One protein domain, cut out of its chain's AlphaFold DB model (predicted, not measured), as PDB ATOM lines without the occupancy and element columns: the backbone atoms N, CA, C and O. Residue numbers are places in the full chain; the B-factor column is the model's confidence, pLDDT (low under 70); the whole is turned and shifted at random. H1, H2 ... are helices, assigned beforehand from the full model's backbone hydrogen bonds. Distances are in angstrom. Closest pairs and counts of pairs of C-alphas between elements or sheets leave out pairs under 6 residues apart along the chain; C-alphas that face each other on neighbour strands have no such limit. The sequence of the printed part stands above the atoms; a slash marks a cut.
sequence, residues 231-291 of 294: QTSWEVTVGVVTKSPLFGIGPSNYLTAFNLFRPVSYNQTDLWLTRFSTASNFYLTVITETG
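Overview. This is residues 231 to 291 of the 294 residues of an uncharacterized protein of Candidatus Woesebacteria bacterium GW2011_GWA2_40_7 (UniProt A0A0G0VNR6). Two helices, H1 and H4, are side by side, and H2 packs about perpendicular on H1, with its first residue, Tyr 254, meeting H4 near the end of H4 at Glu 289. Short H3 lies at one end of the elongated body, beyond these three helices, and a long loop, residues 269 to 281, leads from that end back to H4. The printed part has 61 residues with four named helices, H1 to H4 in order, and no named strand: all helix. It is compact, radius of gyration of the C-alphas 10.6 A, spanning 33 by 18 by 16 A.

Along the chain. H1, residues 231 to 243, is 18.8 A long and begins at C-alpha 231 (8.806, 52.883, 288.210). H4, residues 282 to 290, is 11.9 A long and ends at C-alpha 290 (25.116, 61.040, 281.284). H2 is residues 254 to 261, 10.2 A; H3 is residues 264 to 268.

Arrangement. H1 and H4 touch, closest C-alphas Thr 237 and Thr 288 at 4.9 A, at a shallow tilt of 22 degrees, the same way. H2 touches H1, closest C-alphas Phe 261 and Val 236 at 4.8 A, about perpendicular at 86 degrees. H2 touches H4, closest C-alphas Tyr 254 and Glu 289 at 6.2 A, about perpendicular at 79 degrees. H3 is close to but not clearly touching H1, closest C-alphas Tyr 266 and Thr 232 at 7.0 A; H3 is apart from H2 and H4. Every O i to N i+4 pair is within hydrogen-bond range in H2 and H4, 8 of 9 in H1, and 0 of 1 in H3, where 2 of 2 O i to N i+3 pairs are.

Size, cuts and confidence. The two C-alphas farthest apart, Leu 246 and Asp 270, are 33.4 A apart. The printed part has no cut; the link from H3 to H4 is long. No printed residue is under pLDDT 70.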
ATOM      1  N   GLN A 231       9.669  51.892 288.846       95.69
ATOM      2  CA  GLN A 231       8.806  52.883 288.210       95.69
ATOM      3  C   GLN A 231       9.257  54.319 288.507       95.69
ATOM      4  O   GLN A 231       9.476  55.091 287.581       95.69
ATOM      5  N   THR A 232       9.482  54.658 289.782       96.44
ATOM      6  CA  THR A 232       9.946  56.003 290.172       96.44
ATOM      7  C   THR A 232      11.267  56.348 289.486       96.44
ATOM      8  O   THR A 232      11.444  57.446 288.968       96.44
ATOM      9  N   SER A 233      12.201  55.396 289.457       97.25
ATOM     10  CA  SER A 233      13.511  55.580 288.824       97.25
ATOM     11  C   SER A 233      13.401  55.777 287.315       97.25
ATOM     12  O   SER A 233      14.094  56.620 286.746       97.25
ATOM     13  N   TRP A 234      12.529  55.003 286.669       96.88
ATOM     14  CA  TRP A 234      12.265  55.107 285.240       96.88
ATOM     15  C   TRP A 234      11.677  56.470 284.881       96.88
ATOM     16  O   TRP A 234      12.192  57.138 283.989       96.88
ATOM     17  N   GLU A 235      10.660  56.926 285.611       97.38
ATOM     18  CA  GLU A 235      10.016  58.220 285.370       97.38
ATOM     19  C   GLU A 235      10.986  59.393 285.574       97.38
ATOM     20  O   GLU A 235      11.034  60.303 284.744       97.38
ATOM     21  N   VAL A 236      11.848  59.328 286.598       97.81
ATOM     22  CA  VAL A 236      12.933  60.305 286.795       97.81
ATOM     23  C   VAL A 236      13.907  60.304 285.614       97.81
ATOM     24  O   VAL A 236      14.252  61.371 285.098       97.81
ATOM     25  N   THR A 237      14.316  59.119 285.155       97.62
ATOM     26  CA  THR A 237      15.238  58.966 284.018       97.62
ATOM     27  C   THR A 237      14.631  59.556 282.744       97.62
ATOM     28  O   THR A 237      15.259  60.380 282.079       97.62
ATOM     29  N   VAL A 238      13.384  59.197 282.425       96.94
ATOM     30  CA  VAL A 238      12.653  59.703 281.253       96.94
ATOM     31  C   VAL A 238      12.479  61.220 281.327       96.94
ATOM     32  O   VAL A 238      12.679  61.904 280.321       96.94
ATOM     33  N   GLY A 239      12.176  61.767 282.508       97.00
ATOM     34  CA  GLY A 239      12.057  63.210 282.719       97.00
ATOM     35  C   GLY A 239      13.336  63.976 282.366       97.00
ATOM     36  O   GLY A 239      13.274  65.016 281.703       97.00
ATOM     37  N   VAL A 240      14.501  63.437 282.733       97.19
ATOM     38  CA  VAL A 240      15.803  64.022 282.377       97.19
ATOM     39  C   VAL A 240      16.096  63.871 280.891       97.19
ATOM     40  O   VAL A 240      16.407  64.852 280.213       97.19
ATOM     41  N   VAL A 241      15.984  62.653 280.378       95.94
ATOM     42  CA  VAL A 241      16.356  62.307 279.005       95.94
ATOM     43  C   VAL A 241      15.488  63.036 277.980       95.94
ATOM     44  O   VAL A 241      15.989  63.441 276.938       95.94
ATOM     45  N   THR A 242      14.218  63.299 278.284       96.38
ATOM     46  CA  THR A 242      13.339  64.092 277.405       96.38
ATOM     47  C   THR A 242      13.859  65.524 277.220       96.38
ATOM     48  O   THR A 242      13.687  66.116 276.159       96.38
ATOM     49  N   LYS A 243      14.529  66.089 278.234       95.19
ATOM     50  CA  LYS A 243      15.115  67.441 278.172       95.19
ATOM     51  C   LYS A 243      16.570  67.451 277.705       95.19
ATOM     52  O   LYS A 243      17.043  68.452 277.171       95.19
ATOM     53  N   SER A 244      17.309  66.378 277.964       95.31
ATOM     54  CA  SER A 244      18.744  66.272 277.706       95.31
ATOM     55  C   SER A 244      19.105  64.829 277.330       95.31
ATOM     56  O   SER A 244      19.715  64.116 278.128       95.31
ATOM     57  N   PRO A 245      18.725  64.371 276.122       93.94
ATOM     58  CA  PRO A 245      18.831  62.958 275.749       93.94
ATOM     59  C   PRO A 245      20.279  62.500 275.611       93.94
ATOM     60  O   PRO A 245      20.617  61.370 275.957       93.94
ATOM     61  N   LEU A 246      21.140  63.394 275.117       92.56
ATOM     62  CA  LEU A 246      22.550  63.094 274.939       92.56
ATOM     63  C   LEU A 246      23.315  63.228 276.245       92.56
ATOM     64  O   LEU A 246      24.053  62.329 276.555       92.56
ATOM     65  N   PHE A 247      23.165  64.289 277.031       94.44
ATOM     66  CA  PHE A 247      24.116  64.548 278.122       94.44
ATOM     67  C   PHE A 247      23.554  64.316 279.527       94.44
ATOM     68  O   PHE A 247      24.275  64.522 280.500       94.44
ATOM     69  N   GLY A 248      22.283  63.933 279.660       95.75
ATOM     70  CA  GLY A 248      21.653  63.755 280.966       95.75
ATOM     71  C   GLY A 248      21.646  65.046 281.791       95.75
ATOM     72  O   GLY A 248      21.580  66.151 281.233       95.75
ATOM     73  N   ILE A 249      21.700  64.909 283.117       95.44
ATOM     74  CA  ILE A 249      21.690  66.030 284.076       95.44
ATOM     75  C   ILE A 249      23.079  66.394 284.635       95.44
ATOM     76  O   ILE A 249      23.211  67.373 285.367       95.44
ATOM     77  N   GLY A 250      24.121  65.638 284.298       95.19
ATOM     78  CA  GLY A 250      25.453  65.804 284.867       95.19
ATOM     79  C   GLY A 250      25.809  64.703 285.880       95.19
ATOM     80  O   GLY A 250      24.934  64.202 286.593       95.19
ATOM     81  N   PRO A 251      27.100  64.356 286.019       95.19
ATOM     82  CA  PRO A 251      27.592  63.431 287.036       95.19
ATOM     83  C   PRO A 251      27.236  63.876 288.453       95.19
ATOM     84  O   PRO A 251      27.289  65.068 288.766       95.19
ATOM     85  N   SER A 252      26.913  62.912 289.316       92.50
ATOM     86  CA  SER A 252      26.507  63.127 290.709       92.50
ATOM     87  C   SER A 252      25.250  63.986 290.919       92.50
ATOM     88  O   SER A 252      24.982  64.421 292.041       92.50
ATOM     89  N   ASN A 253      24.457  64.226 289.874       94.62
ATOM     90  CA  ASN A 253      23.253  65.058 289.938       94.62
ATOM     91  C   ASN A 253      21.948  64.249 289.902       94.62
ATOM     92  O   ASN A 253      20.871  64.820 289.715       94.62
ATOM     93  N   TYR A 254      21.995  62.932 290.144       95.75
ATOM     94  CA  TYR A 254      20.775  62.124 290.232       95.75
ATOM     95  C   TYR A 254      19.808  62.630 291.317       95.75
ATOM     96  O   TYR A 254      18.602  62.662 291.095       95.75
ATOM     97  N   LEU A 255      20.308  63.092 292.469       95.50
ATOM     98  CA  LEU A 255      19.461  63.681 293.517       95.50
ATOM     99  C   LEU A 255      18.675  64.901 293.007       95.50
ATOM    100  O   LEU A 255      17.499  65.076 293.329       95.50
ATOM    101  N   THR A 256      19.314  65.730 292.183       95.25
ATOM    102  CA  THR A 256      18.680  66.874 291.524       95.25
ATOM    103  C   THR A 256      17.594  66.401 290.563       95.25
ATOM    104  O   THR A 256      16.470  66.894 290.629       95.25
ATOM    105  N   ALA A 257      17.877  65.386 289.740       96.38
ATOM    106  CA  ALA A 257      16.880  64.781 288.856       96.38
ATOM    107  C   ALA A 257      15.689  64.221 289.640       96.38
ATOM    108  O   ALA A 257      14.538  64.489 289.303       96.38
ATOM    109  N   PHE A 258      15.957  63.505 290.730       97.19
ATOM    110  CA  PHE A 258      14.934  62.935 291.594       97.19
ATOM    111  C   PHE A 258      14.014  64.012 292.179       97.19
ATOM    112  O   PHE A 258      12.798  63.848 292.206       97.19
ATOM    113  N   ASN A 259      14.567  65.146 292.615       95.44
ATOM    114  CA  ASN A 259      13.761  66.250 293.139       95.44
ATOM    115  C   ASN A 259      12.899  66.932 292.071       95.44
ATOM    116  O   ASN A 259      11.828  67.432 292.404       95.44
ATOM    117  N   LEU A 260      13.353  66.948 290.818       95.19
ATOM    118  CA  LEU A 260      12.644  67.585 289.707       95.19
ATOM    119  C   LEU A 260      11.560  66.695 289.092       95.19
ATOM    120  O   LEU A 260      10.544  67.215 288.637       95.19
ATOM    121  N   PHE A 261      11.791  65.381 289.039       96.50
ATOM    122  CA  PHE A 261      11.008  64.468 288.201       96.50
ATOM    123  C   PHE A 261      10.339  63.317 288.956       96.50
ATOM    124  O   PHE A 261       9.680  62.499 288.317       96.50
ATOM    125  N   ARG A 262      10.477  63.212 290.288       94.75
ATOM    126  CA  ARG A 262       9.736  62.181 291.032       94.75
ATOM    127  C   ARG A 262       8.221  62.373 290.849       94.75
ATOM    128  O   ARG A 262       7.741  63.505 290.947       94.75
ATOM    129  N   PRO A 263       7.454  61.297 290.624       95.00
ATOM    130  CA  PRO A 263       6.019  61.401 290.431       95.00
ATOM    131  C   PRO A 263       5.278  61.747 291.711       95.00
ATOM    132  O   PRO A 263       5.731  61.471 292.821       95.00
ATOM    133  N   VAL A 264       4.060  62.257 291.547       93.50
ATOM    134  CA  VAL A 264       3.151  62.531 292.669       93.50
ATOM    135  C   VAL A 264       2.791  61.247 293.427       93.50
ATOM    136  O   VAL A 264       2.654  61.284 294.647       93.50
ATOM    137  N   SER A 265       2.717  60.099 292.741       93.38
ATOM    138  CA  SER A 265       2.474  58.788 293.363       93.38
ATOM    139  C   SER A 265       3.548  58.403 294.388       93.38
ATOM    140  O   SER A 265       3.247  57.705 295.353       93.38
ATOM    141  N   TYR A 266       4.780  58.912 294.257       93.62
ATOM    142  CA  TYR A 266       5.846  58.680 295.235       93.62
ATOM    143  C   TYR A 266       5.496  59.224 296.630       93.62
ATOM    144  O   TYR A 266       5.885  58.631 297.639       93.62
ATOM    145  N   ASN A 267       4.711  60.306 296.698       92.25
ATOM    146  CA  ASN A 267       4.291  60.918 297.962       92.25
ATOM    147  C   ASN A 267       3.343  60.022 298.777       92.25
ATOM    148  O   ASN A 267       3.112  60.297 299.949       92.25
ATOM    149  N   GLN A 268       2.800  58.966 298.169       93.31
ATOM    150  CA  GLN A 268       1.934  57.988 298.830       93.31
ATOM    151  C   GLN A 268       2.719  56.802 299.415       93.31
ATOM    152  O   GLN A 268       2.121  55.893 299.980       93.31
ATOM    153  N   THR A 269       4.047  56.774 299.259       92.62
ATOM    154  CA  THR A 269       4.893  55.672 299.739       92.62
ATOM    155  C   THR A 269       5.467  55.953 301.126       92.62
ATOM    156  O   THR A 269       5.710  57.104 301.490       92.62
ATOM    157  N   ASP A 270       5.832  54.897 301.855       90.81
ATOM    158  CA  ASP A 270       6.537  54.999 303.148       90.81
ATOM    159  C   ASP A 270       7.907  55.691 303.045       90.81
ATOM    160  O   ASP A 270       8.521  56.063 304.046       90.81
ATOM    161  N   LEU A 271       8.413  55.855 301.821       91.94
ATOM    162  CA  LEU A 271       9.696  56.474 301.541       91.94
ATOM    163  C   LEU A 271       9.568  57.945 301.143       91.94
ATOM    164  O   LEU A 271      10.602  58.527 300.859       91.94
ATOM    165  N   TRP A 272       8.385  58.574 301.167       91.31
ATOM    166  CA  TRP A 272       8.157  59.926 300.622       91.31
ATOM    167  C   TRP A 272       9.117  61.024 301.133       91.31
ATOM    168  O   TRP A 272       9.441  61.955 300.394       91.31
ATOM    169  N   LEU A 273       9.597  60.914 302.380       92.19
ATOM    170  CA  LEU A 273      10.592  61.824 302.979       92.19
ATOM    171  C   LEU A 273      12.024  61.576 302.488       92.19
ATOM    172  O   LEU A 273      12.890  62.445 302.607       92.19
ATOM    173  N   THR A 274      12.295  60.378 301.978       92.69
ATOM    174  CA  THR A 274      13.618  59.962 301.519       92.69
ATOM    175  C   THR A 274      13.904  60.601 300.169       92.69
ATOM    176  O   THR A 274      13.066  60.634 299.274       92.69
ATOM    177  N   ARG A 275      15.122  61.111 299.994       93.50
ATOM    178  CA  ARG A 275      15.592  61.594 298.695       93.50
ATOM    179  C   ARG A 275      16.748  60.721 298.253       93.50
ATOM    180  O   ARG A 275      17.687  60.514 299.017       93.50
ATOM    181  N   PHE A 276      16.664  60.200 297.036       94.81
ATOM    182  CA  PHE A 276      17.648  59.257 296.528       94.81
ATOM    183  C   PHE A 276      18.686  59.953 295.661       94.81
ATOM    184  O   PHE A 276      18.346  60.756 294.797       94.81
ATOM    185  N   SER A 277      19.952  59.605 295.875       93.38
ATOM    186  CA  SER A 277      21.087  60.033 295.053       93.38
ATOM    187  C   SER A 277      21.463  59.016 293.975       93.38
ATOM    188  O   SER A 277      22.446  59.221 293.276       93.38
ATOM    189  N   THR A 278      20.710  57.923 293.848       94.00
ATOM    190  CA  THR A 278      20.871  56.900 292.808       94.00
ATOM    191  C   THR A 278      19.508  56.328 292.426       94.00
ATOM    192  O   THR A 278      18.564  56.353 293.221       94.00
ATOM    193  N   ALA A 279      19.409  55.770 291.224       96.12
ATOM    194  CA  ALA A 279      18.242  55.006 290.801       96.12
ATOM    195  C   ALA A 279      18.164  53.641 291.503       96.12
ATOM    196  O   ALA A 279      19.058  53.242 292.251       96.12
ATOM    197  N   SER A 280      17.097  52.897 291.208       94.81
ATOM    198  CA  SER A 280      16.933  51.489 291.589       94.81
ATOM    199  C   SER A 280      18.039  50.574 291.052       94.81
ATOM    200  O   SER A 280      18.248  49.485 291.581       94.81
ATOM    201  N   ASN A 281      18.740  50.989 289.993       94.06
ATOM    202  CA  ASN A 281      19.864  50.262 289.422       94.06
ATOM    203  C   ASN A 281      20.911  51.211 288.822       94.06
ATOM    204  O   ASN A 281      20.664  52.396 288.577       94.06
ATOM    205  N   PHE A 282      22.097  50.659 288.571       92.19
ATOM    206  CA  PHE A 282      23.226  51.418 288.048       92.19
ATOM    207  C   PHE A 282      22.952  52.004 286.656       92.19
ATOM    208  O   PHE A 282      23.227  53.180 286.445       92.19
ATOM    209  N   TYR A 283      22.340  51.245 285.742       94.31
ATOM    210  CA  TYR A 283      22.087  51.697 284.369       94.31
ATOM    211  C   TYR A 283      21.196  52.937 284.314       94.31
ATOM    212  O   TYR A 283      21.538  53.906 283.648       94.31
ATOM    213  N   LEU A 284      20.090  52.954 285.063       96.69
ATOM    214  CA  LEU A 284      19.225  54.134 285.133       96.69
ATOM    215  C   LEU A 284      19.939  55.333 285.758       96.69
ATOM    216  O   LEU A 284      19.707  56.464 285.339       96.69
ATOM    217  N   THR A 285      20.841  55.098 286.716       96.38
ATOM    218  CA  THR A 285      21.667  56.172 287.283       96.38
ATOM    219  C   THR A 285      22.589  56.753 286.213       96.38
ATOM    220  O   THR A 285      22.571  57.961 285.996       96.38
ATOM    221  N   VAL A 286      23.323  55.902 285.487       96.25
ATOM    222  CA  VAL A 286      24.229  56.318 284.405       96.25
ATOM    223  C   VAL A 286      23.470  57.068 283.314       96.25
ATOM    224  O   VAL A 286      23.868  58.175 282.968       96.25
ATOM    225  N   ILE A 287      22.349  56.533 282.825       96.88
ATOM    226  CA  ILE A 287      21.546  57.177 281.773       96.88
ATOM    227  C   ILE A 287      21.003  58.527 282.252       96.88
ATOM    228  O   ILE A 287      21.026  59.506 281.509       96.88
ATOM    229  N   THR A 288      20.543  58.617 283.502       97.25
ATOM    230  CA  THR A 288      20.069  59.888 284.071       97.25
ATOM    231  C   THR A 288      21.199  60.914 284.135       97.25
ATOM    232  O   THR A 288      21.012  62.074 283.770       97.25
ATOM    233  N   GLU A 289      22.383  60.510 284.589       96.56
ATOM    234  CA  GLU A 289      23.514  61.422 284.749       96.56
ATOM    235  C   GLU A 289      24.135  61.816 283.413       96.56
ATOM    236  O   GLU A 289      24.452  62.985 283.231       96.56
ATOM    237  N   THR A 290      24.266  60.882 282.473       96.25
ATOM    238  CA  THR A 290      25.116  61.040 281.284       96.25
ATOM    239  C   THR A 290      24.383  60.986 279.947       96.25
ATOM    240  O   THR A 290      24.967  61.412 278.958       96.25
ATOM    241  N   GLY A 291      23.116  60.562 279.917       93.88
ATOM    242  CA  GLY A 291      22.305  60.380 278.708       93.88
ATOM    243  C   GLY A 291      22.460  58.999 278.057       93.88
ATOM    244  O   GLY A 291      23.003  58.072 278.649       93.88
TER     245      GLY A 291